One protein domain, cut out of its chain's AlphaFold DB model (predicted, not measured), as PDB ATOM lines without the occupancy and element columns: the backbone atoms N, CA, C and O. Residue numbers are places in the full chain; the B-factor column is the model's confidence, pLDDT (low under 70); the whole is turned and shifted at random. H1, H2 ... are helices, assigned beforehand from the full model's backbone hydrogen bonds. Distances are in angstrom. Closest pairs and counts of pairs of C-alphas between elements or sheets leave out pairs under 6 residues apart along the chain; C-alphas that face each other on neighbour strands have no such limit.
ATOM      1  N   ASN A 276     -46.855 -27.037  20.967       80.38
ATOM      2  CA  ASN A 276     -45.441 -26.707  20.857       80.38
ATOM      3  C   ASN A 276     -44.589 -27.988  21.007       80.38
ATOM      4  O   ASN A 276     -44.698 -28.641  22.046       80.38
ATOM      5  N   PRO A 277     -43.735 -28.343  20.029       79.56
ATOM      6  CA  PRO A 277     -42.894 -29.542  20.100       79.56
ATOM      7  C   PRO A 277     -41.781 -29.439  21.160       79.56
ATOM      8  O   PRO A 277     -41.166 -30.443  21.516       79.56
ATOM      9  N   VAL A 278     -41.501 -28.238  21.678       82.12
ATOM     10  CA  VAL A 278     -40.461 -27.989  22.680       82.12
ATOM     11  C   VAL A 278     -41.040 -28.098  24.090       82.12
ATOM     12  O   VAL A 278     -41.811 -27.236  24.533       82.12
ATOM     13  N   ASN A 279     -40.620 -29.150  24.795       80.56
ATOM     14  CA  ASN A 279     -40.997 -29.450  26.177       80.56
ATOM     15  C   ASN A 279     -39.773 -29.743  27.064       80.56
ATOM     16  O   ASN A 279     -39.724 -30.760  27.746       80.56
ATOM     17  N   HIS A 280     -38.752 -28.895  26.978       87.88
ATOM     18  CA  HIS A 280     -37.539 -28.982  27.789       87.88
ATOM     19  C   HIS A 280     -37.134 -27.585  28.263       87.88
ATOM     20  O   HIS A 280     -37.581 -26.588  27.684       87.88
ATOM     21  N   ASP A 281     -36.322 -27.513  29.315       91.25
ATOM     22  CA  ASP A 281     -35.875 -26.250  29.900       91.25
ATOM     23  C   ASP A 281     -34.609 -25.693  29.218       91.25
ATOM     24  O   ASP A 281     -34.116 -26.212  28.213       91.25
ATOM     25  N   LEU A 282     -34.091 -24.571  29.724       93.19
ATOM     26  CA  LEU A 282     -32.911 -23.935  29.140       93.19
ATOM     27  C   LEU A 282     -31.640 -24.787  29.290       93.19
ATOM     28  O   LEU A 282     -30.758 -24.708  28.430       93.19
ATOM     29  N   TYR A 283     -31.536 -25.585  30.355       93.12
ATOM     30  CA  TYR A 283     -30.390 -26.453  30.611       93.12
ATOM     31  C   TYR A 283     -30.334 -27.594  29.592       93.12
ATOM     32  O   TYR A 283     -29.315 -27.787  28.919       93.12
ATOM     33  N   ASP A 284     -31.459 -28.275  29.392       92.19
ATOM     34  CA  ASP A 284     -31.609 -29.315  28.378       92.19
ATOM     35  C   ASP A 284     -31.343 -28.775  26.967       92.19
ATOM     36  O   ASP A 284     -30.651 -29.412  26.164       92.19
ATOM     37  N   GLU A 285     -31.834 -27.565  26.667       91.50
ATOM     38  CA  GLU A 285     -31.573 -26.908  25.387       91.50
ATOM     39  C   GLU A 285     -30.064 -26.661  25.208       91.50
ATOM     40  O   GLU A 285     -29.487 -26.990  24.165       91.50
ATOM     41  N   ALA A 286     -29.400 -26.104  26.225       91.44
ATOM     42  CA  ALA A 286     -27.967 -25.825  26.194       91.44
ATOM     43  C   ALA A 286     -27.141 -27.096  25.942       91.44
ATOM     44  O   ALA A 286     -26.225 -27.079  25.105       91.44
ATOM     45  N   ASN A 287     -27.505 -28.199  26.603       90.44
ATOM     46  CA  ASN A 287     -26.890 -29.516  26.448       90.44
ATOM     47  C   ASN A 287     -27.126 -30.118  25.065       90.44
ATOM     48  O   ASN A 287     -26.185 -30.608  24.433       90.44
ATOM     49  N   MET A 288     -28.349 -30.028  24.541       90.69
ATOM     50  CA  MET A 288     -28.674 -30.479  23.189       90.69
ATOM     51  C   MET A 288     -27.790 -29.776  22.151       90.69
ATOM     52  O   MET A 288     -27.163 -30.427  21.314       90.69
ATOM     53  N   TRP A 289     -27.681 -28.446  22.222       89.38
ATOM     54  CA  TRP A 289     -26.857 -27.677  21.285       89.38
ATOM     55  C   TRP A 289     -25.361 -27.912  21.468       89.38
ATOM     56  O   TRP A 289     -24.621 -27.904  20.481       89.38
ATOM     57  N   HIS A 290     -24.913 -28.173  22.695       87.00
ATOM     58  CA  HIS A 290     -23.547 -28.611  22.944       87.00
ATOM     59  C   HIS A 290     -23.263 -29.960  22.266       87.00
ATOM     60  O   HIS A 290     -22.272 -30.084  21.548       87.00
ATOM     61  N   ASN A 291     -24.159 -30.938  22.405       87.50
ATOM     62  CA  ASN A 291     -24.016 -32.256  21.785       87.50
ATOM     63  C   ASN A 291     -24.042 -32.181  20.251       87.50
ATOM     64  O   ASN A 291     -23.232 -32.835  19.596       87.50
ATOM     65  N   ILE A 292     -24.897 -31.330  19.671       87.75
ATOM     66  CA  ILE A 292     -24.898 -31.048  18.225       87.75
ATOM     67  C   ILE A 292     -23.565 -30.429  17.798       87.75
ATOM     68  O   ILE A 292     -22.978 -30.871  16.812       87.75
ATOM     69  N   LYS A 293     -23.058 -29.432  18.541       85.31
ATOM     70  CA  LYS A 293     -21.747 -28.824  18.272       85.31
ATOM     71  C   LYS A 293     -20.660 -29.896  18.273       85.31
ATOM     72  O   LYS A 293     -19.925 -29.988  17.299       85.31
ATOM     73  N   VAL A 294     -20.588 -30.723  19.315       82.06
ATOM     74  CA  VAL A 294     -19.623 -31.827  19.422       82.06
ATOM     75  C   VAL A 294     -19.761 -32.781  18.234       82.06
ATOM     76  O   VAL A 294     -18.768 -33.029  17.558       82.06
ATOM     77  N   GLY A 295     -20.973 -33.249  17.920       81.62
ATOM     78  CA  GLY A 295     -21.248 -34.154  16.800       81.62
ATOM     79  C   GLY A 295     -20.813 -33.597  15.444       81.62
ATOM     80  O   GLY A 295     -20.100 -34.275  14.707       81.62
ATOM     81  N   LEU A 296     -21.134 -32.334  15.150       83.56
ATOM     82  CA  LEU A 296     -20.686 -31.655  13.929       83.56
ATOM     83  C   LEU A 296     -19.163 -31.574  13.852       83.56
ATOM     84  O   LEU A 296     -18.589 -31.727  12.774       83.56
ATOM     85  N   ILE A 297     -18.492 -31.342  14.985       75.94
ATOM     86  CA  ILE A 297     -17.033 -31.369  15.006       75.94
ATOM     87  C   ILE A 297     -16.537 -32.800  14.739       75.94
ATOM     88  O   ILE A 297     -15.671 -32.965  13.884       75.94
ATOM     89  N   LYS A 298     -17.111 -33.836  15.371       72.12
ATOM     90  CA  LYS A 298     -16.758 -35.249  15.114       72.12
ATOM     91  C   LYS A 298     -16.888 -35.610  13.634       72.12
ATOM     92  O   LYS A 298     -15.954 -36.165  13.062       72.12
ATOM     93  N   GLU A 299     -18.002 -35.260  12.999       73.75
ATOM     94  CA  GLU A 299     -18.245 -35.504  11.572       73.75
ATOM     95  C   GLU A 299     -17.241 -34.758  10.685       73.75
ATOM     96  O   GLU A 299     -16.626 -35.360   9.801       73.75
ATOM     97  N   ASN A 300     -17.013 -33.467  10.956       72.50
ATOM     98  CA  ASN A 300     -16.072 -32.648  10.193       72.50
ATOM     99  C   ASN A 300     -14.640 -33.206  10.316       72.50
ATOM    100  O   ASN A 300     -13.950 -33.334   9.310       72.50
ATOM    101  N   TYR A 301     -14.216 -33.641  11.509       65.06
ATOM    102  CA  TYR A 301     -12.891 -34.232  11.756       65.06
ATOM    103  C   TYR A 301     -12.730 -35.653  11.191       65.06
ATOM    104  O   TYR A 301     -11.714 -35.943  10.561       65.06
ATOM    105  N   THR A 302     -13.730 -36.523  11.355       62.22
ATOM    106  CA  THR A 302     -13.729 -37.903  10.822       62.22
ATOM    107  C   THR A 302     -13.734 -37.900   9.290       62.22
ATOM    108  O   THR A 302     -13.167 -38.780   8.646       62.22
ATOM    109  N   SER A 303     -14.309 -36.861   8.676       57.56
ATOM    110  CA  SER A 303     -14.216 -36.637   7.234       57.56
ATOM    111  C   SER A 303     -12.822 -36.186   6.764       57.56
ATOM    112  O   SER A 303     -12.575 -36.178   5.560       57.56
ATOM    113  N   LEU A 304     -11.894 -35.831   7.659       50.59
ATOM    114  CA  LEU A 304     -10.594 -35.236   7.313       50.59
ATOM    115  C   LEU A 304      -9.385 -36.129   7.622       50.59
ATOM    116  O   LEU A 304      -8.423 -36.091   6.856       50.59
ATOM    117  N   TYR A 305      -9.424 -36.947   8.679       50.38
ATOM    118  CA  TYR A 305      -8.261 -37.720   9.137       50.38
ATOM    119  C   TYR A 305      -8.608 -39.199   9.364       50.38
ATOM    120  O   TYR A 305      -9.577 -39.520  10.049       50.38
ATOM    121  N   GLU A 306      -7.798 -40.110   8.812       47.78
ATOM    122  CA  GLU A 306      -7.753 -41.507   9.261       47.78
ATOM    123  C   GLU A 306      -7.078 -41.512  10.642       47.78
ATOM    124  O   GLU A 306      -5.870 -41.341  10.734       47.78
ATOM    125  N   ALA A 307      -7.906 -41.566  11.692       45.72
ATOM    126  CA  ALA A 307      -7.603 -41.861  13.097       45.72
ATOM    127  C   ALA A 307      -6.133 -41.717  13.547       45.72
ATOM    128  O   ALA A 307      -5.407 -42.699  13.489       45.72
ATOM    129  N   GLU A 308      -5.727 -40.554  14.081       46.47
ATOM    130  CA  GLU A 308      -4.576 -40.510  15.016       46.47
ATOM    131  C   GLU A 308      -4.463 -39.252  15.908       46.47
ATOM    132  O   GLU A 308      -3.758 -39.304  16.908       46.47
ATOM    133  N   GLU A 309      -5.205 -38.159  15.679       52.53
ATOM    134  CA  GLU A 309      -5.267 -37.043  16.648       52.53
ATOM    135  C   GLU A 309      -6.697 -36.531  16.821       52.53
ATOM    136  O   GLU A 309      -7.198 -35.678  16.083       52.53
ATOM    137  N   LEU A 567     -16.675 -24.373  11.527       77.12
ATOM    138  CA  LEU A 567     -17.654 -24.852  12.518       77.12
ATOM    139  C   LEU A 567     -18.827 -23.880  12.698       77.12
ATOM    140  O   LEU A 567     -19.972 -24.301  12.822       77.12
ATOM    141  N   LYS A 568     -18.543 -22.575  12.661       81.31
ATOM    142  CA  LYS A 568     -19.561 -21.524  12.717       81.31
ATOM    143  C   LYS A 568     -20.617 -21.692  11.619       81.31
ATOM    144  O   LYS A 568     -21.802 -21.638  11.911       81.31
ATOM    145  N   THR A 569     -20.196 -21.963  10.385       85.38
ATOM    146  CA  THR A 569     -21.098 -22.167   9.243       85.38
ATOM    147  C   THR A 569     -21.926 -23.441   9.399       85.38
ATOM    148  O   THR A 569     -23.114 -23.438   9.103       85.38
ATOM    149  N   LEU A 570     -21.328 -24.523   9.906       84.75
ATOM    150  CA  LEU A 570     -22.049 -25.773  10.182       84.75
ATOM    151  C   LEU A 570     -23.123 -25.592  11.265       84.75
ATOM    152  O   LEU A 570     -24.236 -26.093  11.116       84.75
ATOM    153  N   LEU A 571     -22.804 -24.848  12.326       85.12
ATOM    154  CA  LEU A 571     -23.761 -24.500  13.376       85.12
ATOM    155  C   LEU A 571     -24.895 -23.626  12.832       85.12
ATOM    156  O   LEU A 571     -26.054 -23.933  13.085       85.12
ATOM    157  N   GLU A 572     -24.587 -22.605  12.030       86.94
ATOM    158  CA  GLU A 572     -25.593 -21.760  11.369       86.94
ATOM    159  C   GLU A 572     -26.513 -22.582  10.440       86.94
ATOM    160  O   GLU A 572     -27.732 -22.391  10.433       86.94
ATOM    161  N   GLU A 573     -25.964 -23.545   9.688       89.06
ATOM    162  CA  GLU A 573     -26.746 -24.480   8.865       89.06
ATOM    163  C   GLU A 573     -27.660 -25.374   9.726       89.06
ATOM    164  O   GLU A 573     -28.835 -25.552   9.391       89.06
ATOM    165  N   ALA A 574     -27.156 -25.918  10.839       88.38
ATOM    166  CA  ALA A 574     -27.935 -26.746  11.762       88.38
ATOM    167  C   ALA A 574     -29.061 -25.951  12.446       88.38
ATOM    168  O   ALA A 574     -30.200 -26.415  12.506       88.38
ATOM    169  N   GLN A 575     -28.774 -24.724  12.882       86.00
ATOM    170  CA  GLN A 575     -29.757 -23.781  13.425       86.00
ATOM    171  C   GLN A 575     -30.859 -23.473  12.420       86.00
ATOM    172  O   GLN A 575     -32.041 -23.520  12.758       86.00
ATOM    173  N   LYS A 576     -30.487 -23.202  11.166       88.19
ATOM    174  CA  LYS A 576     -31.460 -22.948  10.107       88.19
ATOM    175  C   LYS A 576     -32.374 -24.155   9.887       88.19
ATOM    176  O   LYS A 576     -33.586 -23.984   9.849       88.19
ATOM    177  N   ARG A 577     -31.814 -25.370   9.823       90.19
ATOM    178  CA  ARG A 577     -32.598 -26.615   9.702       90.19
ATOM    179  C   ARG A 577     -33.563 -26.805  10.870       90.19
ATOM    180  O   ARG A 577     -34.713 -27.156  10.636       90.19
ATOM    181  N   TYR A 578     -33.114 -26.541  12.098       88.00
ATOM    182  CA  TYR A 578     -33.958 -26.613  13.293       88.00
ATOM    183  C   TYR A 578     -35.138 -25.631  13.213       88.00
ATOM    184  O   TYR A 578     -36.286 -26.025  13.402       88.00
ATOM    185  N   VAL A 579     -34.881 -24.367  12.858       85.31
ATOM    186  CA  VAL A 579     -35.933 -23.344  12.717       85.31
ATOM    187  C   VAL A 579     -36.894 -23.671  11.571       85.31
ATOM    188  O   VAL A 579     -38.097 -23.457  11.711       85.31
ATOM    189  N   ASP A 580     -36.395 -24.188  10.447       88.38
ATOM    190  CA  ASP A 580     -37.224 -24.576   9.302       88.38
ATOM    191  C   ASP A 580     -38.115 -25.789   9.629       88.38
ATOM    192  O   ASP A 580     -39.287 -25.802   9.248       88.38
ATOM    193  N   ALA A 581     -37.605 -26.768  10.388       89.44
ATOM    194  CA  ALA A 581     -38.397 -27.889  10.898       89.44
ATOM    195  C   ALA A 581     -39.485 -27.410  11.872       89.44
ATOM    196  O   ALA A 581     -40.663 -27.692  11.659       89.44
ATOM    197  N   TYR A 582     -39.117 -26.577  12.851       86.62
ATOM    198  CA  TYR A 582     -40.050 -25.979  13.812       86.62
ATOM    199  C   TYR A 582     -41.151 -25.153  13.119       86.62
ATOM    200  O   TYR A 582     -42.330 -25.233  13.461       86.62
ATOM    201  N   ARG A 583     -40.794 -24.394  12.073       87.88
ATOM    202  CA  ARG A 583     -41.751 -23.668  11.218       87.88
ATOM    203  C   ARG A 583     -42.726 -24.593  10.509       87.88
ATOM    204  O   ARG A 583     -43.897 -24.245  10.387       87.88
ATOM    205  N   LYS A 584     -42.238 -25.720   9.989       88.94
ATOM    206  CA  LYS A 584     -43.057 -26.690   9.263       88.94
ATOM    207  C   LYS A 584     -44.065 -27.363  10.196       88.94
ATOM    208  O   LYS A 584     -45.216 -27.492   9.803       88.94
ATOM    209  N   GLU A 585     -43.651 -27.731  11.406       88.44
ATOM    210  CA  GLU A 585     -44.512 -28.383  12.407       88.44
ATOM    211  C   GLU A 585     -45.630 -27.468  12.924       88.44
ATOM    212  O   GLU A 585     -46.758 -27.917  13.105       88.44
ATOM    213  N   LEU A 586     -45.351 -26.174  13.111       87.56
ATOM    214  CA  LEU A 586     -46.347 -25.211  13.601       87.56
ATOM    215  C   LEU A 586     -47.276 -24.659  12.510       87.56
ATOM    216  O   LEU A 586     -48.273 -24.003  12.815       87.56
ATOM    217  N   LYS A 587     -46.952 -24.856  11.228       88.00
ATOM    218  CA  LYS A 587     -47.734 -24.278  10.133       88.00
ATOM    219  C   LYS A 587     -49.046 -25.038   9.949       88.00
ATOM    220  O   LYS A 587     -49.056 -26.195   9.550       88.00
ATOM    221  N   VAL A 588     -50.157 -24.329  10.124       89.06
ATOM    222  CA  VAL A 588     -51.493 -24.834   9.779       89.06
ATOM    223  C   VAL A 588     -51.694 -24.816   8.261       89.06
ATOM    224  O   VAL A 588     -51.533 -23.768   7.626       89.06
TER     225      VAL A 588
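This is residues 276 to 309 and 567 to 588 of the 993 residues of an uncharacterized protein of Oncopeltus fasciatus (UniProt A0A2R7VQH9). Two helices make an open V: H1 is the longest, and H2 starts beside the later half of H1 and runs off at a steep tilt, leaving the other ends spread. Residues 276 to 281 fold back toward the far end of H2, and residues 302 to 308 stick out beyond the V. The printed part has 56 residues, in the order H1, H2, with no named strand; the class is all helix. It is loose, with a radius of gyration of the C-alphas of 14.4 A, spanning 48 by 23 by 15 A.

Start at H1, residues 282 to 302, and look from its residues 293 to 297 alone to residues 567 to 571 of H2, residues 567 to 586: there they touch. The closest C-alphas, of Lys 293 and Leu 571, are 6.8 A apart. Their lines stand at a steep tilt of 52 degrees, opposite ways. In H1 and H2 every O i to N i+4 pair is within hydrogen-bond range.

Find C-alpha 282 at (-32.911, -23.935, 29.140); H1 runs 30.0 A to C-alpha 302. H2 runs 28.7 A, ending at C-alpha 586, (-46.347, -25.211, 13.601).

The C-alphas farthest apart, of Glu 308 and Val 588, are 49.7 A apart. Residues 310 to 566 are not printed, and C-alphas 309 and 567 are 17.9 A apart across this cut; the link from H1 to H2 runs across it, with 257 of its 264 residues not printed. Residues 301 to 309 have pLDDT under 70.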